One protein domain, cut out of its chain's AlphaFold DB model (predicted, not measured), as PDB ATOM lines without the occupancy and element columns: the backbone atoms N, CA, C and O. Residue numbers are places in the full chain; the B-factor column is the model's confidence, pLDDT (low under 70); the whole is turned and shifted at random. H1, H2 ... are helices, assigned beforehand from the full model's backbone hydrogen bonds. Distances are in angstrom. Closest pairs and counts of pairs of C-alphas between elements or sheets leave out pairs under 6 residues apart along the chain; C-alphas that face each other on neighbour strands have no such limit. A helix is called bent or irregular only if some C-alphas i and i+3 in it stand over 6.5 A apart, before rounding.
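Overview. This is residues 70 to 83 and 97 to 201 of the 201 residues of an uncharacterized protein of Venturia effusa (UniProt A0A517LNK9). One very long helix, H3, makes the length of a thin rod, with H2 folded back along its first part as a helical hairpin and the short H1 packed on that same part. From the far end of H3 the chain turns back into H4, which runs back along the rod's length but stands free, touching no helix. The printed part has 119 residues with four named helices, H1, H2, H3 and H4 in that order along the chain, and no named strand; the class is all helix. The whole is extended, with a radius of gyration of the C-alphas of 24.8 A, and the C-alphas span 79 by 21 by 15 A.

Along the chain. H1 is residues 70 to 81 and begins with C-alpha 70 at (-43.769, 7.650, -35.282); it is 16.2 A long from first to last C-alpha. H2, residues 99 to 119, is 30.4 A long. H3, residues 121 to 173, is 75.6 A long and ends with C-alpha 173 at (-24.318, -64.573, -25.160). H3 is irregular, with C-alphas 122 and 125 7.5 A apart, and it has a kink of 33 degrees near residue 128. H4, residues 180 to 200, is 31.8 A long and ends with C-alpha 200 at (-34.203, -29.116, -15.915).

Arrangement. H1 touches H3 at residues 126 to 134 of H3 alone, and their closest C-alphas are those of Val 78 and Ala 130, 4.6 A apart. The two run the same way at a steep tilt of 36 degrees, only just steep. H2 and H3 form a helical hairpin: they touch, running opposite ways at a shallow tilt of 13 degrees. Their closest C-alphas are those of Glu 117 and Ser 124, 5.6 A apart, and H3 touches H2 with residues 123 to 145 alone. H1 and H2 are close but not clearly touching, with the C-alphas of Phe 81 and Ile 109 closest at 6.0 A. H4 is apart from H1, H2 and H3. Every O i to N i+4 pair is within hydrogen-bond range in H1 and H2; in H3 it is 47 of 49 and in H4 16 of 17.

Size, cuts and confidence. The two C-alphas farthest apart are those of Arg 122 and Gly 175, at 79.4 A. Residues 84 to 96 are not printed, and C-alphas 83 and 97 are 10.4 A apart across this cut, which lies in the link from H1 to H2. The link from H2 to H3 is tight and that from H3 to H4 is short. Residues 147 to 167, 169 to 175 and 179 to 200 stand free. The mean pLDDT of the printed part is 79.1; residues 82 to 83, 97 and 176 to 201 are under 70.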
ATOM      1  N   SER A  70     -43.531   8.884 -36.045       87.62
ATOM      2  CA  SER A  70     -43.769   7.650 -35.282       87.62
ATOM      3  C   SER A  70     -43.038   6.453 -35.874       87.62
ATOM      4  O   SER A  70     -42.443   5.674 -35.136       87.62
ATOM      5  N   GLU A  71     -43.015   6.346 -37.198       89.75
ATOM      6  CA  GLU A  71     -42.415   5.228 -37.924       89.75
ATOM      7  C   GLU A  71     -40.906   5.155 -37.656       89.75
ATOM      8  O   GLU A  71     -40.382   4.092 -37.329       89.75
ATOM      9  N   LEU A  72     -40.217   6.303 -37.696       89.19
ATOM     10  CA  LEU A  72     -38.781   6.377 -37.413       89.19
ATOM     11  C   LEU A  72     -38.479   6.127 -35.933       89.19
ATOM     12  O   LEU A  72     -37.497   5.460 -35.612       89.19
ATOM     13  N   ARG A  73     -39.320   6.619 -35.015       90.19
ATOM     14  CA  ARG A  73     -39.158   6.324 -33.580       90.19
ATOM     15  C   ARG A  73     -39.306   4.833 -33.302       90.19
ATOM     16  O   ARG A  73     -38.487   4.266 -32.581       90.19
ATOM     17  N   GLN A  74     -40.316   4.202 -33.894       89.81
ATOM     18  CA  GLN A  74     -40.559   2.768 -33.786       89.81
ATOM     19  C   GLN A  74     -39.401   1.961 -34.367       89.81
ATOM     20  O   GLN A  74     -38.950   1.023 -33.721       89.81
ATOM     21  N   GLU A  75     -38.873   2.335 -35.533       87.50
ATOM     22  CA  GLU A  75     -37.726   1.651 -36.140       87.50
ATOM     23  C   GLU A  75     -36.472   1.736 -35.256       87.50
ATOM     24  O   GLU A  75     -35.824   0.717 -34.990       87.50
ATOM     25  N   ILE A  76     -36.176   2.923 -34.716       87.44
ATOM     26  CA  ILE A  76     -35.061   3.123 -33.780       87.44
ATOM     27  C   ILE A  76     -35.257   2.257 -32.529       87.44
ATOM     28  O   ILE A  76     -34.342   1.527 -32.138       87.44
ATOM     29  N   LEU A  77     -36.449   2.267 -31.929       87.88
ATOM     30  CA  LEU A  77     -36.753   1.439 -30.760       87.88
ATOM     31  C   LEU A  77     -36.642  -0.055 -31.080       87.88
ATOM     32  O   LEU A  77     -36.003  -0.786 -30.330       87.88
ATOM     33  N   VAL A  78     -37.177  -0.515 -32.214       86.81
ATOM     34  CA  VAL A  78     -37.060  -1.914 -32.660       86.81
ATOM     35  C   VAL A  78     -35.597  -2.312 -32.813       86.81
ATOM     36  O   VAL A  78     -35.226  -3.404 -32.388       86.81
ATOM     37  N   SER A  79     -34.754  -1.452 -33.390       82.75
ATOM     38  CA  SER A  79     -33.319  -1.732 -33.520       82.75
ATOM     39  C   SER A  79     -32.599  -1.779 -32.168       82.75
ATOM     40  O   SER A  79     -31.684  -2.575 -31.998       82.75
ATOM     41  N   THR A  80     -33.068  -0.996 -31.192       81.19
ATOM     42  CA  THR A  80     -32.512  -0.945 -29.831       81.19
ATOM     43  C   THR A  80     -32.917  -2.168 -29.003       81.19
ATOM     44  O   THR A  80     -32.100  -2.717 -28.270       81.19
ATOM     45  N   PHE A  81     -34.168  -2.619 -29.135       76.06
ATOM     46  CA  PHE A  81     -34.668  -3.835 -28.485       76.06
ATOM     47  C   PHE A  81     -34.244  -5.119 -29.193       76.06
ATOM     48  O   PHE A  81     -34.339  -6.199 -28.609       76.06
ATOM     49  N   SER A  82     -33.820  -5.026 -30.456       66.25
ATOM     50  CA  SER A  82     -33.295  -6.188 -31.158       66.25
ATOM     51  C   SER A  82     -32.036  -6.637 -30.425       66.25
ATOM     52  O   SER A  82     -31.136  -5.817 -30.224       66.25
ATOM     53  N   PRO A  83     -31.945  -7.914 -30.010       57.50
ATOM     54  CA  PRO A  83     -30.703  -8.418 -29.455       57.50
ATOM     55  C   PRO A  83     -29.578  -8.105 -30.444       57.50
ATOM     56  O   PRO A  83     -29.805  -8.220 -31.659       57.50
ATOM     57  N   LEU A  97     -29.408 -19.371 -30.751       66.06
ATOM     58  CA  LEU A  97     -29.363 -18.733 -29.443       66.06
ATOM     59  C   LEU A  97     -29.610 -19.784 -28.365       66.06
ATOM     60  O   LEU A  97     -30.487 -20.635 -28.477       66.06
ATOM     61  N   THR A  98     -28.822 -19.756 -27.298       74.00
ATOM     62  CA  THR A  98     -29.055 -20.682 -26.191       74.00
ATOM     63  C   THR A  98     -30.338 -20.281 -25.466       74.00
ATOM     64  O   THR A  98     -30.648 -19.093 -25.352       74.00
ATOM     65  N   ALA A  99     -31.058 -21.257 -24.904       74.62
ATOM     66  CA  ALA A  99     -32.264 -20.995 -24.111       74.62
ATOM     67  C   ALA A  99     -32.015 -19.990 -22.964       74.62
ATOM     68  O   ALA A  99     -32.897 -19.208 -22.622       74.62
ATOM     69  N   ALA A 100     -30.800 -19.974 -22.402       77.69
ATOM     70  CA  ALA A 100     -30.387 -18.985 -21.411       77.69
ATOM     71  C   ALA A 100     -30.338 -17.562 -21.997       77.69
ATOM     72  O   ALA A 100     -30.916 -16.652 -21.406       77.69
ATOM     73  N   SER A 101     -29.730 -17.377 -23.175       80.44
ATOM     74  CA  SER A 101     -29.646 -16.057 -23.824       80.44
ATOM     75  C   SER A 101     -31.015 -15.507 -24.250       80.44
ATOM     76  O   SER A 101     -31.262 -14.302 -24.182       80.44
ATOM     77  N   ILE A 102     -31.941 -16.393 -24.627       82.56
ATOM     78  CA  ILE A 102     -33.327 -16.041 -24.956       82.56
ATOM     79  C   ILE A 102     -34.036 -15.500 -23.708       82.56
ATOM     80  O   ILE A 102     -34.633 -14.426 -23.752       82.56
ATOM     81  N   ARG A 103     -33.912 -16.193 -22.565       81.94
ATOM     82  CA  ARG A 103     -34.494 -15.744 -21.287       81.94
ATOM     83  C   ARG A 103     -33.940 -14.382 -20.855       81.94
ATOM     84  O   ARG A 103     -34.718 -13.510 -20.474       81.94
ATOM     85  N   THR A 104     -32.624 -14.172 -20.949       84.19
ATOM     86  CA  THR A 104     -32.007 -12.883 -20.587       84.19
ATOM     87  C   THR A 104     -32.443 -11.755 -21.515       84.19
ATOM     88  O   THR A 104     -32.680 -10.640 -21.060       84.19
ATOM     89  N   THR A 105     -32.594 -12.041 -22.810       82.06
ATOM     90  CA  THR A 105     -33.030 -11.044 -23.795       82.06
ATOM     91  C   THR A 105     -34.491 -10.659 -23.581       82.06
ATOM     92  O   THR A 105     -34.802  -9.473 -23.554       82.06
ATOM     93  N   ALA A 106     -35.374 -11.631 -23.338       86.25
ATOM     94  CA  ALA A 106     -36.774 -11.361 -23.013       86.25
ATOM     95  C   ALA A 106     -36.907 -10.485 -21.755       86.25
ATOM     96  O   ALA A 106     -37.618  -9.482 -21.775       86.25
ATOM     97  N   ALA A 107     -36.163 -10.812 -20.691       86.56
ATOM     98  CA  ALA A 107     -36.146 -10.015 -19.464       86.56
ATOM     99  C   ALA A 107     -35.631  -8.586 -19.706       86.56
ATOM    100  O   ALA A 107     -36.205  -7.627 -19.191       86.56
ATOM    101  N   SER A 108     -34.584  -8.439 -20.525       85.00
ATOM    102  CA  SER A 108     -34.043  -7.137 -20.925       85.00
ATOM    103  C   SER A 108     -35.086  -6.297 -21.665       85.00
ATOM    104  O   SER A 108     -35.298  -5.144 -21.301       85.00
ATOM    105  N   ILE A 109     -35.797  -6.878 -22.642       88.00
ATOM    106  CA  ILE A 109     -36.864  -6.179 -23.376       88.00
ATOM    107  C   ILE A 109     -37.927  -5.676 -22.399       88.00
ATOM    108  O   ILE A 109     -38.229  -4.487 -22.404       88.00
ATOM    109  N   THR A 110     -38.442  -6.539 -21.515       89.12
ATOM    110  CA  THR A 110     -39.459  -6.145 -20.527       89.12
ATOM    111  C   THR A 110     -38.974  -5.018 -19.615       89.12
ATOM    112  O   THR A 110     -39.703  -4.049 -19.400       89.12
ATOM    113  N   MET A 111     -37.743  -5.115 -19.110       90.38
ATOM    114  CA  MET A 111     -37.157  -4.095 -18.243       90.38
ATOM    115  C   MET A 111     -37.028  -2.752 -18.969       90.38
ATOM    116  O   MET A 111     -37.479  -1.733 -18.452       90.38
ATOM    117  N   TRP A 112     -36.457  -2.741 -20.175       86.06
ATOM    118  CA  TRP A 112     -36.265  -1.509 -20.940       86.06
ATOM    119  C   TRP A 112     -37.583  -0.899 -21.415       86.06
ATOM    120  O   TRP A 112     -37.715   0.322 -21.388       86.06
ATOM    121  N   SER A 113     -38.575  -1.711 -21.792       88.88
ATOM    122  CA  SER A 113     -39.919  -1.208 -22.103       88.88
ATOM    123  C   SER A 113     -40.528  -0.496 -20.900       88.88
ATOM    124  O   SER A 113     -41.000   0.627 -21.038       88.88
ATOM    125  N   HIS A 114     -40.431  -1.096 -19.710       90.19
ATOM    126  CA  HIS A 114     -40.939  -0.484 -18.487       90.19
ATOM    127  C   HIS A 114     -40.204   0.816 -18.136       90.19
ATOM    128  O   HIS A 114     -40.840   1.828 -17.855       90.19
ATOM    129  N   VAL A 115     -38.868   0.820 -18.198       88.88
ATOM    130  CA  VAL A 115     -38.064   2.026 -17.942       88.88
ATOM    131  C   VAL A 115     -38.449   3.150 -18.902       88.88
ATOM    132  O   VAL A 115     -38.646   4.281 -18.467       88.88
ATOM    133  N   LEU A 116     -38.594   2.855 -20.196       88.31
ATOM    134  CA  LEU A 116     -38.948   3.864 -21.193       88.31
ATOM    135  C   LEU A 116     -40.374   4.400 -21.005       88.31
ATOM    136  O   LEU A 116     -40.583   5.598 -21.178       88.31
ATOM    137  N   GLU A 117     -41.329   3.559 -20.605       89.81
ATOM    138  CA  GLU A 117     -42.694   3.996 -20.282       89.81
ATOM    139  C   GLU A 117     -42.741   4.909 -19.051       89.81
ATOM    140  O   GLU A 117     -43.500   5.879 -19.037       89.81
ATOM    141  N   VAL A 118     -41.924   4.626 -18.030       90.38
ATOM    142  CA  VAL A 118     -41.814   5.466 -16.825       90.38
ATOM    143  C   VAL A 118     -41.142   6.802 -17.141       90.38
ATOM    144  O   VAL A 118     -41.560   7.835 -16.619       90.38
ATOM    145  N   VAL A 119     -40.108   6.793 -17.989       88.94
ATOM    146  CA  VAL A 119     -39.369   8.004 -18.377       88.94
ATOM    147  C   VAL A 119     -40.224   8.925 -19.244       88.94
ATOM    148  O   VAL A 119     -40.236  10.132 -19.001       88.94
ATOM    149  N   ASP A 120     -40.937   8.387 -20.236       87.12
ATOM    150  CA  ASP A 120     -41.874   9.179 -21.031       87.12
ATOM    151  C   ASP A 120     -43.110   8.368 -21.478       87.12
ATOM    152  O   ASP A 120     -43.067   7.634 -22.475       87.12
ATOM    153  N   PRO A 121     -44.265   8.559 -20.812       88.62
ATOM    154  CA  PRO A 121     -45.503   7.846 -21.128       88.62
ATOM    155  C   PRO A 121     -46.031   8.100 -22.546       88.62
ATOM    156  O   PRO A 121     -46.819   7.305 -23.072       88.62
ATOM    157  N   ARG A 122     -45.617   9.201 -23.195       87.19
ATOM    158  CA  ARG A 122     -46.060   9.547 -24.557       87.19
ATOM    159  C   ARG A 122     -45.502   8.596 -25.610       87.19
ATOM    160  O   ARG A 122     -46.048   8.540 -26.708       87.19
ATOM    161  N   LEU A 123     -44.445   7.853 -25.284       87.50
ATOM    162  CA  LEU A 123     -43.860   6.838 -26.159       87.50
ATOM    163  C   LEU A 123     -44.505   5.461 -25.996       87.50
ATOM    164  O   LEU A 123     -44.124   4.549 -26.722       87.50
ATOM    165  N   SER A 124     -45.473   5.287 -25.091       89.12
ATOM    166  CA  SER A 124     -46.070   3.980 -24.767       89.12
ATOM    167  C   SER A 124     -46.524   3.186 -25.997       89.12
ATOM    168  O   SER A 124     -46.240   1.997 -26.099       89.12
ATOM    169  N   THR A 125     -47.151   3.830 -26.984       91.50
ATOM    170  CA  THR A 125     -47.571   3.161 -28.227       91.50
ATOM    171  C   THR A 125     -46.390   2.692 -29.074       91.50
ATOM    172  O   THR A 125     -46.413   1.577 -29.598       91.50
ATOM    173  N   ASP A 126     -45.347   3.517 -29.189       90.69
ATOM    174  CA  ASP A 126     -44.148   3.216 -29.980       90.69
ATOM    175  C   ASP A 126     -43.296   2.135 -29.287       90.69
ATOM    176  O   ASP A 126     -42.786   1.223 -29.942       90.69
ATOM    177  N   ILE A 127     -43.210   2.185 -27.953       89.94
ATOM    178  CA  ILE A 127     -42.548   1.183 -27.107       89.94
ATOM    179  C   ILE A 127     -43.285  -0.151 -27.196       89.94
ATOM    180  O   ILE A 127     -42.649  -1.170 -27.464       89.94
ATOM    181  N   ALA A 128     -44.609  -0.162 -27.030       89.94
ATOM    182  CA  ALA A 128     -45.411  -1.381 -27.112       89.94
ATOM    183  C   ALA A 128     -45.292  -2.039 -28.494       89.94
ATOM    184  O   ALA A 128     -45.153  -3.262 -28.595       89.94
ATOM    185  N   TYR A 129     -45.295  -1.235 -29.562       91.19
ATOM    186  CA  TYR A 129     -45.055  -1.725 -30.917       91.19
ATOM    187  C   TYR A 129     -43.670  -2.371 -31.045       91.19
ATOM    188  O   TYR A 129     -43.554  -3.514 -31.500       91.19
ATOM    189  N   ALA A 130     -42.624  -1.675 -30.596       88.94
ATOM    190  CA  ALA A 130     -41.257  -2.159 -30.713       88.94
ATOM    191  C   ALA A 130     -40.998  -3.416 -29.865       88.94
ATOM    192  O   ALA A 130     -40.430  -4.391 -30.363       88.94
ATOM    193  N   ALA A 131     -41.494  -3.439 -28.627       88.94
ATOM    194  CA  ALA A 131     -41.418  -4.584 -27.725       88.94
ATOM    195  C   ALA A 131     -42.152  -5.801 -28.301       88.94
ATOM    196  O   ALA A 131     -41.625  -6.914 -28.273       88.94
ATOM    197  N   LYS A 132     -43.333  -5.601 -28.899       90.50
ATOM    198  CA  LYS A 132     -44.083  -6.673 -29.569       90.50
ATOM    199  C   LYS A 132     -43.288  -7.289 -30.719       90.50
ATOM    200  O   LYS A 132     -43.262  -8.512 -30.849       90.50
ATOM    201  N   ILE A 133     -42.640  -6.470 -31.549       89.81
ATOM    202  CA  ILE A 133     -41.804  -6.967 -32.651       89.81
ATOM    203  C   ILE A 133     -40.586  -7.720 -32.117       89.81
ATOM    204  O   ILE A 133     -40.293  -8.813 -32.601       89.81
ATOM    205  N   ALA A 134     -39.903  -7.168 -31.115       87.00
ATOM    206  CA  ALA A 134     -38.729  -7.797 -30.519       87.00
ATOM    207  C   ALA A 134     -39.077  -9.156 -29.889       87.00
ATOM    208  O   ALA A 134     -38.427 -10.159 -30.181       87.00
ATOM    209  N   MET A 135     -40.168  -9.221 -29.122       85.50
ATOM    210  CA  MET A 135     -40.661 -10.471 -28.539       85.50
ATOM    211  C   MET A 135     -41.076 -11.477 -29.610       85.50
ATOM    212  O   MET A 135     -40.764 -12.657 -29.482       85.50
ATOM    213  N   LYS A 136     -41.727 -11.037 -30.697       89.12
ATOM    214  CA  LYS A 136     -42.081 -11.925 -31.815       89.12
ATOM    215  C   LYS A 136     -40.841 -12.587 -32.431       89.12
ATOM    216  O   LYS A 136     -40.847 -13.798 -32.621       89.12
ATOM    217  N   ARG A 137     -39.782 -11.817 -32.700       86.06
ATOM    218  CA  ARG A 137     -38.514 -12.356 -33.233       86.06
ATOM    219  C   ARG A 137     -37.888 -13.368 -32.273       86.06
ATOM    220  O   ARG A 137     -37.477 -14.445 -32.685       86.06
ATOM    221  N   LEU A 138     -37.908 -13.059 -30.981       84.94
ATOM    222  CA  LEU A 138     -37.393 -13.943 -29.940       84.94
ATOM    223  C   LEU A 138     -38.197 -15.255 -29.822       84.94
ATOM    224  O   LEU A 138     -37.626 -16.318 -29.569       84.94
ATOM    225  N   PHE A 139     -39.514 -15.218 -30.053       85.62
ATOM    226  CA  PHE A 139     -40.337 -16.429 -30.149       85.62
ATOM    227  C   PHE A 139     -39.953 -17.296 -31.351       85.62
ATOM    228  O   PHE A 139     -39.832 -18.511 -31.197       85.62
ATOM    229  N   GLU A 140     -39.730 -16.693 -32.519       86.62
ATOM    230  CA  GLU A 140     -39.288 -17.414 -33.721       86.62
ATOM    231  C   GLU A 140     -37.949 -18.132 -33.470       86.62
ATOM    232  O   GLU A 140     -37.814 -19.317 -33.774       86.62
ATOM    233  N   GLU A 141     -36.997 -17.475 -32.806       81.31
ATOM    234  CA  GLU A 141     -35.717 -18.086 -32.414       81.31
ATOM    235  C   GLU A 141     -35.892 -19.219 -31.391       81.31
ATOM    236  O   GLU A 141     -35.229 -20.255 -31.474       81.31
ATOM    237  N   THR A 142     -36.817 -19.059 -30.444       83.12
ATOM    238  CA  THR A 142     -37.117 -20.091 -29.441       83.12
ATOM    239  C   THR A 142     -37.662 -21.363 -30.088       83.12
ATOM    240  O   THR A 142     -37.288 -22.462 -29.677       83.12
ATOM    241  N   LEU A 143     -38.514 -21.235 -31.111       84.62
ATOM    242  CA  LEU A 143     -39.050 -22.384 -31.846       84.62
ATOM    243  C   LEU A 143     -37.938 -23.190 -32.527       84.62
ATOM    244  O   LEU A 143     -37.929 -24.415 -32.418       84.62
ATOM    245  N   VAL A 144     -36.959 -22.515 -33.135       83.44
ATOM    246  CA  VAL A 144     -35.796 -23.174 -33.754       83.44
ATOM    247  C   VAL A 144     -34.986 -23.960 -32.715       83.44
ATOM    248  O   VAL A 144     -34.592 -25.102 -32.954       83.44
ATOM    249  N   VAL A 145     -34.771 -23.386 -31.526       80.00
ATOM    250  CA  VAL A 145     -34.058 -24.062 -30.428       80.00
ATOM    251  C   VAL A 145     -34.821 -25.288 -29.925       80.00
ATOM    252  O   VAL A 145     -34.208 -26.308 -29.598       80.00
ATOM    253  N   LEU A 146     -36.149 -25.202 -29.839       80.50
ATOM    254  CA  LEU A 146     -36.991 -26.326 -29.429       80.50
ATOM    255  C   LEU A 146     -36.957 -27.458 -30.458       80.50
ATOM    256  O   LEU A 146     -36.786 -28.612 -30.065       80.50
ATOM    257  N   GLU A 147     -37.033 -27.139 -31.749       85.62
ATOM    258  CA  GLU A 147     -36.933 -28.128 -32.826       85.62
ATOM    259  C   GLU A 147     -35.570 -28.842 -32.811       85.62
ATOM    260  O   GLU A 147     -35.492 -30.072 -32.910       85.62
ATOM    261  N   GLU A 148     -34.480 -28.096 -32.606       83.06
ATOM    262  CA  GLU A 148     -33.144 -28.686 -32.499       83.06
ATOM    263  C   GLU A 148     -33.021 -29.600 -31.267       83.06
ATOM    264  O   GLU A 148     -32.441 -30.689 -31.345       83.06
ATOM    265  N   LYS A 149     -33.596 -29.192 -30.128       80.75
ATOM    266  CA  LYS A 149     -33.652 -30.028 -28.922       80.75
ATOM    267  C   LYS A 149     -34.458 -31.303 -29.149       80.75
ATOM    268  O   LYS A 149     -34.010 -32.372 -28.739       80.75
ATOM    269  N   GLU A 150     -35.604 -31.216 -29.815       85.69
ATOM    270  CA  GLU A 150     -36.432 -32.382 -30.130       85.69
ATOM    271  C   GLU A 150     -35.695 -33.352 -31.063       85.69
ATOM    272  O   GLU A 150     -35.727 -34.570 -30.868       85.69
ATOM    273  N   LYS A 151     -34.969 -32.824 -32.056       86.25
ATOM    274  CA  LYS A 151     -34.125 -33.632 -32.940       86.25
ATOM    275  C   LYS A 151     -33.038 -34.375 -32.158       86.25
ATOM    276  O   LYS A 151     -32.882 -35.581 -32.354       86.25
ATOM    277  N   LYS A 152     -32.334 -33.684 -31.253       82.88
ATOM    278  CA  LYS A 152     -31.321 -34.298 -30.375       82.88
ATOM    279  C   LYS A 152     -31.934 -35.354 -29.456       82.88
ATOM    280  O   LYS A 152     -31.337 -36.410 -29.278       82.88
ATOM    281  N   ASN A 153     -33.134 -35.117 -28.925       86.50
ATOM    282  CA  ASN A 153     -33.821 -36.101 -28.089       86.50
ATOM    283  C   ASN A 153     -34.183 -37.374 -28.875       86.50
ATOM    284  O   ASN A 153     -33.904 -38.477 -28.417       86.50
ATOM    285  N   ARG A 154     -34.702 -37.236 -30.102       89.56
ATOM    286  CA  ARG A 154     -34.972 -38.386 -30.986       89.56
ATOM    287  C   ARG A 154     -33.707 -39.168 -31.341       89.56
ATOM    288  O   ARG A 154     -33.747 -40.384 -31.496       89.56
ATOM    289  N   GLU A 155     -32.579 -38.488 -31.513       87.38
ATOM    290  CA  GLU A 155     -31.291 -39.151 -31.733       87.38
ATOM    291  C   GLU A 155     -30.831 -39.920 -30.490       87.38
ATOM    292  O   GLU A 155     -30.449 -41.086 -30.596       87.38
ATOM    293  N   LEU A 156     -30.968 -39.316 -29.308       88.44
ATOM    294  CA  LEU A 156     -30.681 -39.956 -28.028       88.44
ATOM    295  C   LEU A 156     -31.532 -41.223 -27.825       88.44
ATOM    296  O   LEU A 156     -30.993 -42.276 -27.488       88.44
ATOM    297  N   GLU A 157     -32.835 -41.160 -28.105       83.81
ATOM    298  CA  GLU A 157     -33.740 -42.316 -28.037       83.81
ATOM    299  C   GLU A 157     -33.261 -43.467 -28.931       83.81
ATOM    300  O   GLU A 157     -33.133 -44.599 -28.460       83.81
ATOM    301  N   ARG A 158     -32.861 -43.180 -30.179       88.69
ATOM    302  CA  ARG A 158     -32.275 -44.196 -31.074       88.69
ATOM    303  C   ARG A 158     -30.992 -44.799 -30.504       88.69
ATOM    304  O   ARG A 158     -30.787 -46.009 -30.604       88.69
ATOM    305  N   THR A 159     -30.119 -43.988 -29.899       88.25
ATOM    306  CA  THR A 159     -28.890 -44.518 -29.279       88.25
ATOM    307  C   THR A 159     -29.196 -45.444 -28.102       88.25
ATOM    308  O   THR A 159     -28.564 -46.497 -27.977       88.25
ATOM    309  N   PHE A 160     -30.203 -45.116 -27.289       85.50
ATOM    310  CA  PHE A 160     -30.656 -45.974 -26.196       85.50
ATOM    311  C   PHE A 160     -31.263 -47.282 -26.695       85.50
ATOM    312  O   PHE A 160     -30.975 -48.331 -26.117       85.50
ATOM    313  N   GLU A 161     -32.042 -47.260 -27.775       86.81
ATOM    314  CA  GLU A 161     -32.577 -48.479 -28.389       86.81
ATOM    315  C   GLU A 161     -31.459 -49.406 -28.878       86.81
ATOM    316  O   GLU A 161     -31.447 -50.596 -28.548       86.81
ATOM    317  N   VAL A 162     -30.470 -48.865 -29.596       88.56
ATOM    318  CA  VAL A 162     -29.309 -49.642 -30.063       88.56
ATOM    319  C   VAL A 162     -28.529 -50.218 -28.881       88.56
ATOM    320  O   VAL A 162     -28.147 -51.395 -28.900       88.56
ATOM    321  N   LEU A 163     -28.312 -49.424 -27.830       85.88
ATOM    322  CA  LEU A 163     -27.632 -49.882 -26.623       85.88
ATOM    323  C   LEU A 163     -28.425 -50.994 -25.921       85.88
ATOM    324  O   LEU A 163     -27.846 -52.015 -25.549       85.88
ATOM    325  N   ALA A 164     -29.745 -50.851 -25.801       86.06
ATOM    326  CA  ALA A 164     -30.619 -51.860 -25.208       86.06
ATOM    327  C   ALA A 164     -30.579 -53.185 -25.989       86.06
ATOM    328  O   ALA A 164     -30.530 -54.259 -25.379       86.06
ATOM    329  N   VAL A 165     -30.540 -53.128 -27.326       87.88
ATOM    330  CA  VAL A 165     -30.372 -54.313 -28.183       87.88
ATOM    331  C   VAL A 165     -29.010 -54.971 -27.948       87.88
ATOM    332  O   VAL A 165     -28.956 -56.187 -27.752       87.88
ATOM    333  N   ARG A 166     -27.918 -54.195 -27.896       86.44
ATOM    334  CA  ARG A 166     -26.565 -54.722 -27.629       86.44
ATOM    335  C   ARG A 166     -26.452 -55.362 -26.247       86.44
ATOM    336  O   ARG A 166     -25.901 -56.454 -26.133       86.44
ATOM    337  N   ILE A 167     -27.017 -54.734 -25.216       85.81
ATOM    338  CA  ILE A 167     -27.056 -55.292 -23.857       85.81
ATOM    339  C   ILE A 167     -27.843 -56.605 -23.850       85.81
ATOM    340  O   ILE A 167     -27.384 -57.586 -23.268       85.81
ATOM    341  N   ARG A 168     -28.996 -56.666 -24.530       82.88
ATOM    342  CA  ARG A 168     -29.792 -57.897 -24.631       82.88
ATOM    343  C   ARG A 168     -29.028 -59.009 -25.355       82.88
ATOM    344  O   ARG A 168     -29.051 -60.147 -24.893       82.88
ATOM    345  N   ALA A 169     -28.331 -58.692 -26.444       84.62
ATOM    346  CA  ALA A 169     -27.494 -59.651 -27.162       84.62
ATOM    347  C   ALA A 169     -26.338 -60.170 -26.288       84.62
ATOM    348  O   ALA A 169     -26.111 -61.376 -26.228       84.62
ATOM    349  N   ALA A 170     -25.665 -59.287 -25.545       83.56
ATOM    350  CA  ALA A 170     -24.605 -59.666 -24.611       83.56
ATOM    351  C   ALA A 170     -25.128 -60.535 -23.452       83.56
ATOM    352  O   ALA A 170     -24.501 -61.528 -23.097       83.56
ATOM    353  N   GLN A 171     -26.301 -60.215 -22.894       82.38
ATOM    354  CA  GLN A 171     -26.949 -61.035 -21.861       82.38
ATOM    355  C   GLN A 171     -27.281 -62.445 -22.369       82.38
ATOM    356  O   GLN A 171     -27.049 -63.417 -21.650       82.38
ATOM    357  N   MET A 172     -27.767 -62.563 -23.611       76.56
ATOM    358  CA  MET A 172     -28.003 -63.858 -24.258       76.56
ATOM    359  C   MET A 172     -26.695 -64.629 -24.483       76.56
ATOM    360  O   MET A 172     -26.644 -65.823 -24.195       76.56
ATOM    361  N   ALA A 173     -25.630 -63.957 -24.935       80.00
ATOM    362  CA  ALA A 173     -24.318 -64.573 -25.160       80.00
ATOM    363  C   ALA A 173     -23.663 -65.076 -23.861       80.00
ATOM    364  O   ALA A 173     -23.002 -66.109 -23.860       80.00
ATOM    365  N   LEU A 174     -23.889 -64.381 -22.744       81.56
ATOM    366  CA  LEU A 174     -23.397 -64.767 -21.419       81.56
ATOM    367  C   LEU A 174     -24.293 -65.804 -20.713       81.56
ATOM    368  O   LEU A 174     -24.036 -66.147 -19.560       81.56
ATOM    369  N   GLY A 175     -25.371 -66.279 -21.353       75.38
ATOM    370  CA  GLY A 175     -26.312 -67.233 -20.752       75.38
ATOM    371  C   GLY A 175     -27.074 -66.679 -19.540       75.38
ATOM    372  O   GLY A 175     -27.696 -67.434 -18.786       75.38
ATOM    373  N   VAL A 176     -27.045 -65.359 -19.332       69.94
ATOM    374  CA  VAL A 176     -27.704 -64.702 -18.205       69.94
ATOM    375  C   VAL A 176     -29.195 -64.654 -18.508       69.94
ATOM    376  O   VAL A 176     -29.673 -63.800 -19.254       69.94
ATOM    377  N   ARG A 177     -29.961 -65.581 -17.919       62.72
ATOM    378  CA  ARG A 177     -31.427 -65.518 -17.980       62.72
ATOM    379  C   ARG A 177     -31.882 -64.166 -17.411       62.72
ATOM    380  O   ARG A 177     -31.477 -63.832 -16.293       62.72
ATOM    381  N   PRO A 178     -32.719 -63.397 -18.133       57.91
ATOM    382  CA  PRO A 178     -33.178 -62.098 -17.665       57.91
ATOM    383  C   PRO A 178     -33.938 -62.295 -16.355       57.91
ATOM    384  O   PRO A 178     -35.030 -62.867 -16.330       57.91
ATOM    385  N   ARG A 179     -33.332 -61.873 -15.241       61.31
ATOM    386  CA  ARG A 179     -33.961 -62.006 -13.931       61.31
ATOM    387  C   ARG A 179     -35.131 -61.015 -13.847       61.31
ATOM    388  O   ARG A 179     -34.964 -59.857 -14.235       61.31
ATOM    389  N   PRO A 180     -36.300 -61.420 -13.326       60.66
ATOM    390  CA  PRO A 180     -37.518 -60.604 -13.356       60.66
ATOM    391  C   PRO A 180     -37.368 -59.242 -12.653       60.66
ATOM    392  O   PRO A 180     -38.002 -58.275 -13.061       60.66
ATOM    393  N   TRP A 181     -36.464 -59.122 -11.676       57.62
ATOM    394  CA  TRP A 181     -36.187 -57.862 -10.974       57.62
ATOM    395  C   TRP A 181     -35.412 -56.825 -11.810       57.62
ATOM    396  O   TRP A 181     -35.523 -55.630 -11.546       57.62
ATOM    397  N   ALA A 182     -34.694 -57.227 -12.865       56.03
ATOM    398  CA  ALA A 182     -33.982 -56.287 -13.737       56.03
ATOM    399  C   ALA A 182     -34.939 -55.417 -14.579       56.03
ATOM    400  O   ALA A 182     -34.615 -54.276 -14.905       56.03
ATOM    401  N   ARG A 183     -36.150 -55.918 -14.874       56.59
ATOM    402  CA  ARG A 183     -37.214 -55.137 -15.535       56.59
ATOM    403  C   ARG A 183     -37.781 -54.038 -14.629       56.59
ATOM    404  O   ARG A 183     -38.148 -52.977 -15.119       56.59
ATOM    405  N   ALA A 184     -37.819 -54.271 -13.315       57.06
ATOM    406  CA  ALA A 184     -38.275 -53.272 -12.349       57.06
ATOM    407  C   ALA A 184     -37.266 -52.117 -12.214       57.06
ATOM    408  O   ALA A 184     -37.658 -50.954 -12.171       57.06
ATOM    409  N   LEU A 185     -35.963 -52.424 -12.239       55.50
ATOM    410  CA  LEU A 185     -34.910 -51.405 -12.210       55.50
ATOM    411  C   LEU A 185     -34.829 -50.590 -13.507       55.50
ATOM    412  O   LEU A 185     -34.574 -49.391 -13.434       55.50
ATOM    413  N   SER A 186     -35.092 -51.184 -14.681       56.53
ATOM    414  CA  SER A 186     -35.097 -50.417 -15.936       56.53
ATOM    415  C   SER A 186     -36.265 -49.433 -16.011       56.53
ATOM    416  O   SER A 186     -36.072 -48.314 -16.471       56.53
ATOM    417  N   LEU A 187     -37.451 -49.808 -15.517       58.34
ATOM    418  CA  LEU A 187     -38.592 -48.891 -15.381       58.34
ATOM    419  C   LEU A 187     -38.298 -47.773 -14.372       58.34
ATOM    420  O   LEU A 187     -38.594 -46.613 -14.645       58.34
ATOM    421  N   GLY A 188     -37.653 -48.103 -13.249       61.16
ATOM    422  CA  GLY A 188     -37.204 -47.115 -12.266       61.16
ATOM    423  C   GLY A 188     -36.194 -46.120 -12.845       61.16
ATOM    424  O   GLY A 188     -36.358 -44.917 -12.677       61.16
ATOM    425  N   ALA A 189     -35.194 -46.592 -13.592       60.16
ATOM    426  CA  ALA A 189     -34.213 -45.729 -14.250       60.16
ATOM    427  C   ALA A 189     -34.840 -44.855 -15.349       60.16
ATOM    428  O   ALA A 189     -34.458 -43.697 -15.499       60.16
ATOM    429  N   MET A 190     -35.836 -45.374 -16.076       55.69
ATOM    430  CA  MET A 190     -36.571 -44.604 -17.081       55.69
ATOM    431  C   MET A 190     -37.411 -43.492 -16.436       55.69
ATOM    432  O   MET A 190     -37.393 -42.367 -16.922       55.69
ATOM    433  N   LEU A 191     -38.075 -43.773 -15.308       61.12
ATOM    434  CA  LEU A 191     -38.842 -42.779 -14.545       61.12
ATOM    435  C   LEU A 191     -37.947 -41.732 -13.873       61.12
ATOM    436  O   LEU A 191     -38.290 -40.555 -13.846       61.12
ATOM    437  N   VAL A 192     -36.784 -42.133 -13.356       64.69
ATOM    438  CA  VAL A 192     -35.812 -41.188 -12.786       64.69
ATOM    439  C   VAL A 192     -35.201 -40.321 -13.888       64.69
ATOM    440  O   VAL A 192     -35.066 -39.115 -13.697       64.69
ATOM    441  N   GLY A 193     -34.899 -40.896 -15.056       53.34
ATOM    442  CA  GLY A 193     -34.405 -40.158 -16.218       53.34
ATOM    443  C   GLY A 193     -35.410 -39.127 -16.731       53.34
ATOM    444  O   GLY A 193     -35.052 -37.964 -16.910       53.34
ATOM    445  N   THR A 194     -36.684 -39.503 -16.893       59.97
ATOM    446  CA  THR A 194     -37.732 -38.558 -17.317       59.97
ATOM    447  C   THR A 194     -38.012 -37.495 -16.259       59.97
ATOM    448  O   THR A 194     -38.200 -36.332 -16.609       59.97
ATOM    449  N   PHE A 195     -37.963 -37.844 -14.970       56.53
ATOM    450  CA  PHE A 195     -38.130 -36.884 -13.876       56.53
ATOM    451  C   PHE A 195     -36.980 -35.868 -13.802       56.53
ATOM    452  O   PHE A 195     -37.209 -34.685 -13.551       56.53
ATOM    453  N   TRP A 196     -35.740 -36.293 -14.060       61.84
ATOM    454  CA  TRP A 196     -34.583 -35.393 -14.066       61.84
ATOM    455  C   TRP A 196     -34.578 -34.463 -15.280       61.84
ATOM    456  O   TRP A 196     -34.292 -33.273 -15.143       61.84
ATOM    457  N   VAL A 197     -34.971 -34.980 -16.447       52.81
ATOM    458  CA  VAL A 197     -35.176 -34.164 -17.649       52.81
ATOM    459  C   VAL A 197     -36.293 -33.145 -17.412       52.81
ATOM    460  O   VAL A 197     -36.084 -31.967 -17.675       52.81
ATOM    461  N   ALA A 198     -37.424 -33.542 -16.820       55.34
ATOM    462  CA  ALA A 198     -38.527 -32.630 -16.502       55.34
ATOM    463  C   ALA A 198     -38.151 -31.534 -15.486       55.34
ATOM    464  O   ALA A 198     -38.689 -30.436 -15.549       55.34
ATOM    465  N   ARG A 199     -37.214 -31.803 -14.567       52.47
ATOM    466  CA  ARG A 199     -36.750 -30.833 -13.558       52.47
ATOM    467  C   ARG A 199     -35.750 -29.801 -14.106       52.47
ATOM    468  O   ARG A 199     -35.515 -28.791 -13.448       52.47
ATOM    469  N   MET A 200     -35.142 -30.047 -15.270       49.09
ATOM    470  CA  MET A 200     -34.203 -29.116 -15.915       49.09
ATOM    471  C   MET A 200     -34.847 -28.146 -16.920       49.09
ATOM    472  O   MET A 200     -34.159 -27.236 -17.393       49.09
ATOM    473  N   PHE A 201     -36.127 -28.325 -17.258       47.34
ATOM    474  CA  PHE A 201     -36.891 -27.406 -18.111       47.34
ATOM    475  C   PHE A 201     -37.635 -26.361 -17.276       47.34
ATOM    476  O   PHE A 201     -37.567 -25.169 -17.677       47.34
TER     477      PHE A 201